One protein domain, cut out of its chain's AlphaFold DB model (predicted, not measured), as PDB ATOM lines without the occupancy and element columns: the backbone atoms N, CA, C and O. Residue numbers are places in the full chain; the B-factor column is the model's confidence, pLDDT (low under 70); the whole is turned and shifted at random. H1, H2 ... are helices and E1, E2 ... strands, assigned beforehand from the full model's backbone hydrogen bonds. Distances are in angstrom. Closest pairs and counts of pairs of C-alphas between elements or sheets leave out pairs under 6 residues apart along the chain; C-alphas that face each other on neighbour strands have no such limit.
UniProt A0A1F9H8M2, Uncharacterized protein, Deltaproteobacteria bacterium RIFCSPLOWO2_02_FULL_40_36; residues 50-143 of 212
ATOM      1  N   LYS A  50      42.529  43.591  25.571       44.06
ATOM      2  CA  LYS A  50      43.866  43.965  25.168       44.06
ATOM      3  C   LYS A  50      44.330  43.195  23.931       44.06
ATOM      4  O   LYS A  50      44.842  43.827  23.033       44.06
ATOM      5  N   LEU A  51      44.028  41.907  23.780       47.22
ATOM      6  CA  LEU A  51      44.446  41.101  22.621       47.22
ATOM      7  C   LEU A  51      43.700  41.446  21.317       47.22
ATOM      8  O   LEU A  51      44.265  41.325  20.232       47.22
ATOM      9  N   LEU A  52      42.448  41.916  21.399       51.12
ATOM     10  CA  LEU A  52      41.703  42.416  20.230       51.12
ATOM     11  C   LEU A  52      42.086  43.863  19.872       51.12
ATOM     12  O   LEU A  52      42.001  44.256  18.705       51.12
ATOM     13  N   LEU A  53      42.526  44.638  20.869       50.84
ATOM     14  CA  LEU A  53      42.908  46.049  20.760       50.84
ATOM     15  C   LEU A  53      44.425  46.274  20.582       50.84
ATOM     16  O   LEU A  53      44.816  47.356  20.151       50.84
ATOM     17  N   ASP A  54      45.273  45.269  20.837       44.44
ATOM     18  CA  ASP A  54      46.750  45.324  20.757       44.44
ATOM     19  C   ASP A  54      47.255  45.440  19.311       44.44
ATOM     20  O   ASP A  54      48.420  45.757  19.074       44.44
ATOM     21  N   ASN A  55      46.366  45.327  18.317       47.38
ATOM     22  CA  ASN A  55      46.591  45.884  16.978       47.38
ATOM     23  C   ASN A  55      46.405  47.418  17.003       47.38
ATOM     24  O   ASN A  55      45.615  48.001  16.254       47.38
ATOM     25  N   ALA A  56      47.156  48.064  17.896       48.53
ATOM     26  CA  ALA A  56      46.981  49.420  18.393       48.53
ATOM     27  C   ALA A  56      47.075  50.583  17.377       48.53
ATOM     28  O   ALA A  56      46.513  51.632  17.688       48.53
ATOM     29  N   PRO A  57      47.674  50.495  16.165       52.81
ATOM     30  CA  PRO A  57      47.656  51.657  15.269       52.81
ATOM     31  C   PRO A  57      46.292  51.902  14.592       52.81
ATOM     32  O   PRO A  57      46.120  52.912  13.912       52.81
ATOM     33  N   GLN A  58      45.314  50.998  14.744       52.75
ATOM     34  CA  GLN A  58      44.074  51.004  13.950       52.75
ATOM     35  C   GLN A  58      42.838  51.490  14.706       52.75
ATOM     36  O   GLN A  58      41.816  51.769  14.080       52.75
ATOM     37  N   TRP A  59      42.920  51.624  16.028       56.75
ATOM     38  CA  TRP A  59      41.799  51.992  16.884       56.75
ATOM     39  C   TRP A  59      42.048  53.374  17.477       56.75
ATOM     40  O   TRP A  59      43.034  53.593  18.173       56.75
ATOM     41  N   LYS A  60      41.164  54.327  17.179       58.19
ATOM     42  CA  LYS A  60      41.342  55.732  17.549       58.19
ATOM     43  C   LYS A  60      41.067  55.935  19.030       58.19
ATOM     44  O   LYS A  60      41.842  56.606  19.707       58.19
ATOM     45  N   ARG A  61      39.936  55.404  19.516       68.19
ATOM     46  CA  ARG A  61      39.439  55.586  20.892       68.19
ATOM     47  C   ARG A  61      38.498  54.453  21.308       68.19
ATOM     48  O   ARG A  61      37.641  54.046  20.526       68.19
ATOM     49  N   ASN A  62      38.626  54.013  22.560       78.56
ATOM     50  CA  ASN A  62      37.596  53.253  23.270       78.56
ATOM     51  C   ASN A  62      36.729  54.245  24.047       78.56
ATOM     52  O   ASN A  62      37.265  55.055  24.801       78.56
ATOM     53  N   ILE A  63      35.414  54.186  23.860       82.00
ATOM     54  CA  ILE A  63      34.452  55.100  24.478       82.00
ATOM     55  C   ILE A  63      33.424  54.276  25.246       82.00
ATOM     56  O   ILE A  63      33.003  53.200  24.812       82.00
ATOM     57  N   GLN A  64      33.048  54.780  26.415       86.12
ATOM     58  CA  GLN A  64      31.942  54.261  27.202       86.12
ATOM     59  C   GLN A  64      30.841  55.312  27.172       86.12
ATOM     60  O   GLN A  64      31.094  56.447  27.562       86.12
ATOM     61  N   LEU A  65      29.668  54.937  26.677       85.00
ATOM     62  CA  LEU A  65      28.499  55.810  26.610       85.00
ATOM     63  C   LEU A  65      27.466  55.330  27.616       85.00
ATOM     64  O   LEU A  65      27.182  54.128  27.693       85.00
ATOM     65  N   ALA A  66      26.901  56.257  28.375       88.12
ATOM     66  CA  ALA A  66      25.805  55.939  29.273       88.12
ATOM     67  C   ALA A  66      24.519  55.707  28.463       88.12
ATOM     68  O   ALA A  66      24.317  56.283  27.390       88.12
ATOM     69  N   ARG A  67      23.611  54.860  28.956       87.69
ATOM     70  CA  ARG A  67      22.325  54.610  28.283       87.69
ATOM     71  C   ARG A  67      21.509  55.887  28.113       87.69
ATOM     72  O   ARG A  67      20.747  56.001  27.158       87.69
ATOM     73  N   GLU A  68      21.662  56.835  29.026       89.06
ATOM     74  CA  GLU A  68      20.968  58.112  28.997       89.06
ATOM     75  C   GLU A  68      21.462  59.027  27.871       89.06
ATOM     76  O   GLU A  68      20.705  59.906  27.471       89.06
ATOM     77  N   GLU A  69      22.669  58.816  27.347       88.50
ATOM     78  CA  GLU A  69      23.277  59.618  26.274       88.50
ATOM     79  C   GLU A  69      22.901  59.094  24.882       88.50
ATOM     80  O   GLU A  69      22.913  59.841  23.906       88.50
ATOM     81  N   VAL A  70      22.528  57.817  24.787       90.00
ATOM     82  CA  VAL A  70      22.215  57.148  23.522       90.00
ATOM     83  C   VAL A  70      20.727  57.281  23.199       90.00
ATOM     84  O   VAL A  70      19.866  56.895  23.991       90.00
ATOM     85  N   GLU A  71      20.415  57.791  22.009       90.25
ATOM     86  CA  GLU A  71      19.050  57.833  21.483       90.25
ATOM     87  C   GLU A  71      18.686  56.497  20.826       90.25
ATOM     88  O   GLU A  71      17.682  55.870  21.174       90.25
ATOM     89  N   LYS A  72      19.518  56.034  19.886       91.56
ATOM     90  CA  LYS A  72      19.286  54.798  19.131       91.56
ATOM     91  C   LYS A  72      20.585  54.191  18.613       91.56
ATOM     92  O   LYS A  72      21.580  54.880  18.406       91.56
ATOM     93  N   ILE A  73      20.546  52.882  18.382       91.81
ATOM     94  CA  ILE A  73      21.658  52.111  17.826       91.81
ATOM     95  C   ILE A  73      21.186  51.481  16.523       91.81
ATOM     96  O   ILE A  73      20.196  50.750  16.512       91.81
ATOM     97  N   ILE A  74      21.897  51.766  15.439       91.88
ATOM     98  CA  ILE A  74      21.583  51.285  14.097       91.88
ATOM     99  C   ILE A  74      22.552  50.157  13.754       91.88
ATOM    100  O   ILE A  74      23.772  50.296  13.863       91.88
ATOM    101  N   PHE A  75      22.005  49.018  13.350       91.69
ATOM    102  CA  PHE A  75      22.770  47.870  12.902       91.69
ATOM    103  C   PHE A  75      23.395  48.156  11.538       91.69
ATOM    104  O   PHE A  75      22.694  48.560  10.615       91.69
ATOM    105  N   GLN A  76      24.688  47.877  11.373       87.94
ATOM    106  CA  GLN A  76      25.300  47.836  10.043       87.94
ATOM    107  C   GLN A  76      25.632  46.404   9.632       87.94
ATOM    108  O   GLN A  76      25.166  45.900   8.611       87.94
ATOM    109  N   LYS A  77      26.497  45.738  10.404       87.81
ATOM    110  CA  LYS A  77      27.011  44.417  10.039       87.81
ATOM    111  C   LYS A  77      27.527  43.669  11.251       87.81
ATOM    112  O   LYS A  77      28.120  44.258  12.145       87.81
ATOM    113  N   ILE A  78      27.422  42.347  11.216       87.12
ATOM    114  CA  ILE A  78      28.017  41.463  12.216       87.12
ATOM    115  C   ILE A  78      28.994  40.472  11.579       87.12
ATOM    116  O   ILE A  78      28.776  39.962  10.480       87.12
ATOM    117  N   SER A  79      30.089  40.191  12.281       82.94
ATOM    118  CA  SER A  79      31.034  39.127  11.969       82.94
ATOM    119  C   SER A  79      31.013  38.075  13.075       82.94
ATOM    120  O   SER A  79      31.547  38.292  14.158       82.94
ATOM    121  N   LEU A  80      30.432  36.912  12.772       81.94
ATOM    122  CA  LEU A  80      30.389  35.744  13.666       81.94
ATOM    123  C   LEU A  80      31.621  34.829  13.528       81.94
ATOM    124  O   LEU A  80      31.655  33.741  14.095       81.94
ATOM    125  N   LYS A  81      32.608  35.233  12.718       74.81
ATOM    126  CA  LYS A  81      33.827  34.450  12.461       74.81
ATOM    127  C   LYS A  81      34.843  34.534  13.603       74.81
ATOM    128  O   LYS A  81      35.737  33.702  13.665       74.81
ATOM    129  N   THR A  82      34.727  35.548  14.456       67.56
ATOM    130  CA  THR A  82      35.619  35.791  15.591       67.56
ATOM    131  C   THR A  82      34.892  35.497  16.898       67.56
ATOM    132  O   THR A  82      33.668  35.635  16.983       67.56
ATOM    133  N   GLU A  83      35.655  35.115  17.917       73.25
ATOM    134  CA  GLU A  83      35.182  34.988  19.291       73.25
ATOM    135  C   GLU A  83      36.028  35.910  20.176       73.25
ATOM    136  O   GLU A  83      37.236  35.693  20.279       73.25
ATOM    137  N   PRO A  84      35.446  36.975  20.759       77.44
ATOM    138  CA  PRO A  84      34.064  37.452  20.622       77.44
ATOM    139  C   PRO A  84      33.689  37.918  19.198       77.44
ATOM    140  O   PRO A  84      34.535  38.276  18.372       77.44
ATOM    141  N   SER A  85      32.387  37.896  18.898       83.25
ATOM    142  CA  SER A  85      31.847  38.327  17.603       83.25
ATOM    143  C   SER A  85      31.921  39.845  17.473       83.25
ATOM    144  O   SER A  85      31.640  40.569  18.424       83.25
ATOM    145  N   LEU A  86      32.294  40.335  16.293       85.38
ATOM    146  CA  LEU A  86      32.470  41.767  16.057       85.38
ATOM    147  C   LEU A  86      31.216  42.360  15.411       85.38
ATOM    148  O   LEU A  86      30.824  41.958  14.313       85.38
ATOM    149  N   LEU A  87      30.611  43.330  16.081       88.00
ATOM    150  CA  LEU A  87      29.443  44.070  15.628       88.00
ATOM    151  C   LEU A  87      29.859  45.474  15.172       88.00
ATOM    152  O   LEU A  87      30.565  46.171  15.891       88.00
ATOM    153  N   ARG A  88      29.406  45.881  13.985       89.25
ATOM    154  CA  ARG A  88      29.517  47.236  13.430       89.25
ATOM    155  C   ARG A  88      28.153  47.914  13.553       89.25
ATOM    156  O   ARG A  88      27.158  47.373  13.059       89.25
ATOM    157  N   ILE A  89      28.125  49.066  14.208       90.44
ATOM    158  CA  ILE A  89      26.925  49.859  14.488       90.44
ATOM    159  C   ILE A  89      27.178  51.336  14.218       90.44
ATOM    160  O   ILE A  89      28.319  51.795  14.281       90.44
ATOM    161  N   ASP A  90      26.093  52.071  14.014       90.69
ATOM    162  CA  ASP A  90      26.080  53.519  14.188       90.69
ATOM    163  C   ASP A  90      25.343  53.847  15.478       90.69
ATOM    164  O   ASP A  90      24.268  53.304  15.754       90.69
ATOM    165  N   VAL A  91      25.929  54.724  16.284       90.06
ATOM    166  CA  VAL A  91      25.316  55.176  17.533       90.06
ATOM    167  C   VAL A  91      24.864  56.610  17.339       90.06
ATOM    168  O   VAL A  91      25.682  57.471  17.027       90.06
ATOM    169  N   VAL A  92      23.568  56.852  17.517       91.50
ATOM    170  CA  VAL A  92      22.997  58.198  17.514       91.50
ATOM    171  C   VAL A  92      22.823  58.629  18.962       91.50
ATOM    172  O   VAL A  92      22.137  57.958  19.743       91.50
ATOM    173  N   LEU A  93      23.491  59.717  19.318       92.06
ATOM    174  CA  LEU A  93      23.430  60.343  20.627       92.06
ATOM    175  C   LEU A  93      22.231  61.294  20.708       92.06
ATOM    176  O   LEU A  93      21.728  61.778  19.695       92.06
ATOM    177  N   LYS A  94      21.755  61.569  21.925       90.31
ATOM    178  CA  LYS A  94      20.594  62.449  22.156       90.31
ATOM    179  C   LYS A  94      20.830  63.914  21.788       90.31
ATOM    180  O   LYS A  94      19.864  64.656  21.630       90.31
ATOM    181  N   ASP A  95      22.083  64.335  21.690       89.12
ATOM    182  CA  ASP A  95      22.480  65.659  21.201       89.12
ATOM    183  C   ASP A  95      22.474  65.753  19.661       89.12
ATOM    184  O   ASP A  95      22.686  66.831  19.108       89.12
ATOM    185  N   GLY A  96      22.181  64.645  18.971       81.06
ATOM    186  CA  GLY A  96      22.155  64.549  17.517       81.06
ATOM    187  C   GLY A  96      23.498  64.170  16.890       81.06
ATOM    188  O   GLY A  96      23.559  64.029  15.666       81.06
ATOM    189  N   GLU A  97      24.563  63.975  17.677       88.06
ATOM    190  CA  GLU A  97      25.835  63.466  17.160       88.06
ATOM    191  C   GLU A  97      25.701  61.989  16.747       88.06
ATOM    192  O   GLU A  97      25.042  61.176  17.403       88.06
ATOM    193  N   ILE A  98      26.337  61.627  15.627       88.88
ATOM    194  CA  ILE A  98      26.351  60.256  15.112       88.88
ATOM    195  C   ILE A  98      27.782  59.733  15.128       88.88
ATOM    196  O   ILE A  98      28.655  60.227  14.414       88.88
ATOM    197  N   ILE A  99      28.002  58.667  15.890       85.94
ATOM    198  CA  ILE A  99      29.269  57.946  15.913       85.94
ATOM    199  C   ILE A  99      29.192  56.819  14.883       85.94
ATOM    200  O   ILE A  99      28.543  55.796  15.119       85.94
ATOM    201  N   SER A 100      29.875  57.006  13.750       85.00
ATOM    202  CA  SER A 100      29.944  56.033  12.657       85.00
ATOM    203  C   SER A 100      31.355  55.930  12.051       85.00
ATOM    204  O   SER A 100      31.997  56.957  11.825       85.00
ATOM    205  N   PRO A 101      31.847  54.719  11.728       81.69
ATOM    206  CA  PRO A 101      31.370  53.424  12.211       81.69
ATOM    207  C   PRO A 101      31.906  53.135  13.622       81.69
ATOM    208  O   PRO A 101      33.102  53.281  13.887       81.69
ATOM    209  N   ALA A 102      31.041  52.663  14.517       86.44
ATOM    210  CA  ALA A 102      31.423  52.159  15.833       86.44
ATOM    211  C   ALA A 102      31.468  50.626  15.838       86.44
ATOM    212  O   ALA A 102      30.660  49.952  15.194       86.44
ATOM    213  N   PHE A 103      32.414  50.063  16.586       86.12
ATOM    214  CA  PHE A 103      32.571  48.620  16.731       86.12
ATOM    215  C   PHE A 103      32.367  48.188  18.169       86.12
ATOM    216  O   PHE A 103      32.772  48.868  19.107       86.12
ATOM    217  N   MET A 104      31.766  47.019  18.333       86.19
ATOM    218  CA  MET A 104      31.539  46.395  19.624       86.19
ATOM    219  C   MET A 104      31.849  44.909  19.530       86.19
ATOM    220  O   MET A 104      31.415  44.230  18.600       86.19
ATOM    221  N   ALA A 105      32.581  44.391  20.510       84.44
ATOM    222  CA  ALA A 105      32.691  42.957  20.705       84.44
ATOM    223  C   ALA A 105      31.474  42.468  21.496       84.44
ATOM    224  O   ALA A 105      31.174  42.991  22.568       84.44
ATOM    225  N   ILE A 106      30.777  41.470  20.964       86.44
ATOM    226  CA  ILE A 106      29.598  40.864  21.580       86.44
ATOM    227  C   ILE A 106      29.782  39.355  21.708       86.44
ATOM    228  O   ILE A 106      30.505  38.719  20.932       86.44
ATOM    229  N   SER A 107      29.097  38.760  22.682       86.19
ATOM    230  CA  SER A 107      29.071  37.307  22.816       86.19
ATOM    231  C   SER A 107      28.394  36.662  21.605       86.19
ATOM    232  O   SER A 107      27.522  37.249  20.953       86.19
ATOM    233  N   ARG A 108      28.762  35.412  21.316       82.56
ATOM    234  CA  ARG A 108      28.183  34.653  20.202       82.56
ATOM    235  C   ARG A 108      26.663  34.502  20.332       82.56
ATOM    236  O   ARG A 108      25.959  34.582  19.329       82.56
ATOM    237  N   LEU A 109      26.153  34.347  21.557       86.00
ATOM    238  CA  LEU A 109      24.714  34.264  21.842       86.00
ATOM    239  C   LEU A 109      23.975  35.540  21.430       86.00
ATOM    240  O   LEU A 109      22.950  35.466  20.755       86.00
ATOM    241  N   VAL A 110      24.505  36.711  21.797       86.94
ATOM    242  CA  VAL A 110      23.937  38.002  21.380       86.94
ATOM    243  C   VAL A 110      24.046  38.153  19.866       86.94
ATOM    244  O   VAL A 110      23.074  38.531  19.217       86.94
ATOM    245  N   GLY A 111      25.187  37.766  19.291       86.00
ATOM    246  CA  GLY A 111      25.411  37.811  17.852       86.00
ATOM    247  C   GLY A 111      24.407  36.988  17.046       86.00
ATOM    248  O   GLY A 111      23.930  37.446  16.013       86.00
ATOM    249  N   LEU A 112      24.028  35.804  17.532       87.19
ATOM    250  CA  LEU A 112      23.002  34.972  16.899       87.19
ATOM    251  C   LEU A 112      21.605  35.598  16.978       87.19
ATOM    252  O   LEU A 112      20.852  35.484  16.014       87.19
ATOM    253  N   LYS A 113      21.274  36.295  18.074       88.44
ATOM    254  CA  LYS A 113      19.984  36.994  18.222       88.44
ATOM    255  C   LYS A 113      19.823  38.137  17.220       88.44
ATOM    256  O   LYS A 113      18.728  38.346  16.713       88.44
ATOM    257  N   ILE A 114      20.906  38.851  16.921       89.06
ATOM    258  CA  ILE A 114      20.890  40.014  16.018       89.06
ATOM    259  C   ILE A 114      21.337  39.689  14.585       89.06
ATOM    260  O   ILE A 114      21.359  40.572  13.736       89.06
ATOM    261  N   LYS A 115      21.682  38.427  14.289       86.62
ATOM    262  CA  LYS A 115      22.161  37.987  12.966       86.62
ATOM    263  C   LYS A 115      21.157  38.261  11.843       86.62
ATOM    264  O   LYS A 115      21.569  38.475  10.709       86.62
ATOM    265  N   ASN A 116      19.866  38.211  12.162       87.00
ATOM    266  CA  ASN A 116      18.783  38.359  11.192       87.00
ATOM    267  C   ASN A 116      18.384  39.826  10.949       87.00
ATOM    268  O   ASN A 116      17.456  40.064  10.183       87.00
ATOM    269  N   LEU A 117      19.043  40.788  11.606       89.00
ATOM    270  CA  LEU A 117      18.822  42.211  11.351       89.00
ATOM    271  C   LEU A 117      19.461  42.617  10.021       89.00
ATOM    272  O   LEU A 117      20.563  42.176   9.682       89.00
ATOM    273  N   ASN A 118      18.778  43.487   9.285       89.75
ATOM    274  CA  ASN A 118      19.304  44.112   8.084       89.75
ATOM    275  C   ASN A 118      20.064  45.393   8.437       89.75
ATOM    276  O   ASN A 118      19.827  46.028   9.464       89.75
ATOM    277  N   SER A 119      20.991  45.791   7.564       88.88
ATOM    278  CA  SER A 119      21.689  47.071   7.711       88.88
ATOM    279  C   SER A 119      20.677  48.221   7.691       88.88
ATOM    280  O   SER A 119      19.897  48.328   6.750       88.88
ATOM    281  N   GLY A 120      20.718  49.084   8.704       87.50
ATOM    282  CA  GLY A 120      19.749  50.160   8.925       87.50
ATOM    283  C   GLY A 120      18.704  49.850  10.002       87.50
ATOM    284  O   GLY A 120      18.062  50.778  10.493       87.50
ATOM    285  N   ASP A 121      18.564  48.589  10.421       91.31
ATOM    286  CA  ASP A 121      17.602  48.215  11.458       91.31
ATOM    287  C   ASP A 121      18.051  48.686  12.845       91.31
ATOM    288  O   ASP A 121      19.240  48.784  13.157       91.31
ATOM    289  N   LEU A 122      17.080  48.950  13.719       92.12
ATOM    290  CA  LEU A 122      17.352  49.337  15.100       92.12
ATOM    291  C   LEU A 122      17.737  48.117  15.935       92.12
ATOM    292  O   LEU A 122      16.993  47.138  16.011       92.12
ATOM    293  N   VAL A 123      18.877  48.199  16.623       90.19
ATOM    294  CA  VAL A 123      19.284  47.157  17.567       90.19
ATOM    295  C   VAL A 123      18.596  47.393  18.911       90.19
ATOM    296  O   VAL A 123      18.720  48.482  19.480       90.19
ATOM    297  N   PRO A 124      17.912  46.383  19.478       87.50
ATOM    298  CA  PRO A 124      17.316  46.515  20.794       87.50
ATOM    299  C   PRO A 124      18.376  46.819  21.869       87.50
ATOM    300  O   PRO A 124      19.332  46.050  22.021       87.50
ATOM    301  N   PRO A 125      18.213  47.885  22.675       83.31
ATOM    302  CA  PRO A 125      19.241  48.312  23.623       83.31
ATOM    303  C   PRO A 125      19.525  47.248  24.697       83.31
ATOM    304  O   PRO A 125      20.667  47.037  25.091       83.31
ATOM    305  N   HIS A 126      18.520  46.483  25.119       83.62
ATOM    306  CA  HIS A 126      18.702  45.429  26.125       83.62
ATOM    307  C   HIS A 126      19.710  44.332  25.723       83.62
ATOM    308  O   HIS A 126      20.140  43.573  26.583       83.62
ATOM    309  N   LEU A 127      20.077  44.228  24.440       84.69
ATOM    310  CA  LEU A 127      21.049  43.248  23.948       84.69
ATOM    311  C   LEU A 127      22.499  43.747  23.984       84.69
ATOM    312  O   LEU A 127      23.411  42.927  23.952       84.69
ATOM    313  N   LEU A 128      22.715  45.066  24.010       85.31
ATOM    314  CA  LEU A 128      24.048  45.670  23.873       85.31
ATOM    315  C   LEU A 128      24.535  46.355  25.156       85.31
ATOM    316  O   LEU A 128      25.737  46.378  25.429       85.31
ATOM    317  N   PHE A 129      23.618  46.902  25.957       82.88
ATOM    318  CA  PHE A 129      23.969  47.587  27.199       82.88
ATOM    319  C   PHE A 129      24.274  46.582  28.311       82.88
ATOM    320  O   PHE A 129      23.406  45.814  28.722       82.88
ATOM    321  N   HIS A 130      25.491  46.649  28.848       77.44
ATOM    322  CA  HIS A 130      25.895  45.905  30.041       77.44
ATOM    323  C   HIS A 130      25.998  46.901  31.196       77.44
ATOM    324  O   HIS A 130      26.733  47.882  31.095       77.44
ATOM    325  N   ASN A 131      25.240  46.693  32.277       78.00
ATOM    326  CA  ASN A 131      25.177  47.622  33.417       78.00
ATOM    327  C   ASN A 131      24.883  49.081  33.005       78.00
ATOM    328  O   ASN A 131      25.505  50.001  33.520       78.00
ATOM    329  N   HIS A 132      23.962  49.291  32.055       81.56
ATOM    330  CA  HIS A 132      23.597  50.616  31.516       81.56
ATOM    331  C   HIS A 132      24.702  51.356  30.747       81.56
ATOM    332  O   HIS A 132      24.515  52.515  30.387       81.56
ATOM    333  N   VAL A 133      25.807  50.686  30.414       84.44
ATOM    334  CA  VAL A 133      26.906  51.280  29.647       84.44
ATOM    335  C   VAL A 133      27.067  50.567  28.307       84.44
ATOM    336  O   VAL A 133      27.021  49.336  28.219       84.44
ATOM    337  N   LEU A 134      27.271  51.354  27.253       85.38
ATOM    338  CA  LEU A 134      27.636  50.899  25.919       85.38
ATOM    339  C   LEU A 134      29.140  51.097  25.723       85.38
ATOM    340  O   LEU A 134      29.634  52.220  25.770       85.38
ATOM    341  N   ARG A 135      29.879  50.010  25.500       85.38
ATOM    342  CA  ARG A 135      31.323  50.068  25.233       85.38
ATOM    343  C   ARG A 135      31.568  49.930  23.742       85.38
ATOM    344  O   ARG A 135      31.350  48.856  23.188       85.38
ATOM    345  N   ILE A 136      32.013  51.008  23.110       85.62
ATOM    346  CA  ILE A 136      32.283  51.043  21.674       85.62
ATOM    347  C   ILE A 136      33.730  51.430  21.398       85.62
ATOM    348  O   ILE A 136      34.350  52.198  22.137       85.62
ATOM    349  N   THR A 137      34.256  50.926  20.294       82.88
ATOM    350  CA  THR A 137      35.568  51.295  19.778       82.88
ATOM    351  C   THR A 137      35.410  51.940  18.411       82.88
ATOM    352  O   THR A 137      34.745  51.402  17.526       82.88
ATOM    353  N   ILE A 138      36.041  53.097  18.233       80.38
ATOM    354  CA  ILE A 138      36.060  53.828  16.966       80.38
ATOM    355  C   ILE A 138      37.391  53.533  16.265       80.38
ATOM    356  O   ILE A 138      38.448  53.744  16.873       80.38
ATOM    357  N   PRO A 139      37.393  53.059  15.009       71.19
ATOM    358  CA  PRO A 139      38.623  52.837  14.267       71.19
ATOM    359  C   PRO A 139      39.227  54.175  13.817       71.19
ATOM    360  O   PRO A 139      38.523  55.152  13.570       71.19
ATOM    361  N   SER A 140      40.548  54.221  13.674       67.00
ATOM    362  CA  SER A 140      41.264  55.362  13.087       67.00
ATOM    363  C   SER A 140      41.036  55.471  11.579       67.00
ATOM    364  O   SER A 140      41.065  56.574  11.042       67.00
ATOM    365  N   ASN A 141      40.789  54.341  10.909       62.16
ATOM    366  CA  ASN A 141      40.443  54.277   9.494       62.16
ATOM    367  C   ASN A 141      39.310  53.246   9.275       62.16
ATOM    368  O   ASN A 141      39.530  52.057   9.527       62.16
ATOM    369  N   PRO A 142      38.115  53.669   8.825       59.72
ATOM    370  CA  PRO A 142      36.967  52.783   8.637       59.72
ATOM    371  C   PRO A 142      37.124  51.787   7.472       59.72
ATOM    372  O   PRO A 142      36.510  50.719   7.518       59.72
ATOM    373  N   ASP A 143      37.968  52.080   6.477       58.03
ATOM    374  CA  ASP A 143      38.086  51.286   5.238       58.03
ATOM    375  C   ASP A 143      38.996  50.054   5.382       58.03
ATOM    376  O   ASP A 143      38.938  49.101   4.598       58.03
TER     377      ASP A 143
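Overview. This is residues 50 to 143 of the 212 residues of an uncharacterized protein of Deltaproteobacteria bacterium RIFCSPLOWO2_02_FULL_40_36 (UniProt A0A1F9H8M2). Two small sheets stand partly face to face with their strands crossed: a strongly twisted sheet of three strands, E2 E3 E4, and a two-stranded ribbon, E1 and E5, which comes closest to it where E5 crosses E4. H2 caps one end of the larger sheet, residues 115 to 132 wrap round its E2 edge on the way back to E5, and the short H1 lies out at one end of the ribbon. The printed part has 94 residues, with the named elements H1 E1 E2 E3 E4 H2 E5 along the chain and both sheets antiparallel. The class is mixed, helices and strands; the whole is compact, with a radius of gyration of the C-alphas of 12.6 A, and spans 31 by 28 by 27 A.

Arrangement. H1, residues 50 to 53, comes closest to E1, residues 59 to 66, at the C-alphas of Leu 53 and Trp 59, 7.2 A apart. E1 is the antiparallel neighbour of E5, residues 133 to 139, at 161 degrees, with N 63 and O 136 2.8 A apart. E1 and E2, residues 70 to 79, meet only through their link. E2, E3, residues 85 to 93, and E4, residues 98 to 106, form a meander, each strand the antiparallel neighbour of the one before. In the hairpin of E2 and E3, N 74 and O 90 are 2.8 A apart; in that of E3 and E4, N 87 and O 104 are 2.8 A apart. E2 bends by 62 degrees at residue 76, and E4 by 69 degrees at residue 101. E4 and E5 have 14 pairs of C-alphas within 8 A, the closest those of Phe 103 and Thr 137, 5.0 A apart. E3 and E5 are near each other, with 7 pairs of C-alphas within 10 A, while E2 and E5 are apart. H2, residues 108 to 114, is on the sheet at a height of 9.1 A, over E3 and slantwise to it at 47 degrees on the local plane. Every O i to N i+4 pair of H2 is within hydrogen-bond range; H1 is too short for such a pair.

Along the chain. H1 begins at C-alpha 50, (43.866, 43.965, 25.168). E1 measures 20.6 A from first to last C-alpha, E2 23.2 A, E3 23.8 A, E4 20.7 A, H2 10.0 A and E5 19.4 A. E5 ends at C-alpha 139, (38.623, 52.837, 14.267).

Size, cuts and confidence. The C-alphas farthest apart, those of Lys 81 and Asp 95, are 34.3 A apart. The printed part has no cut. The link from H2 to E5, 18 residues, is long; the others are tight. The mean pLDDT of the printed part is 80.4, and residues 50 to 61, 82 and 140 to 143 are under 70.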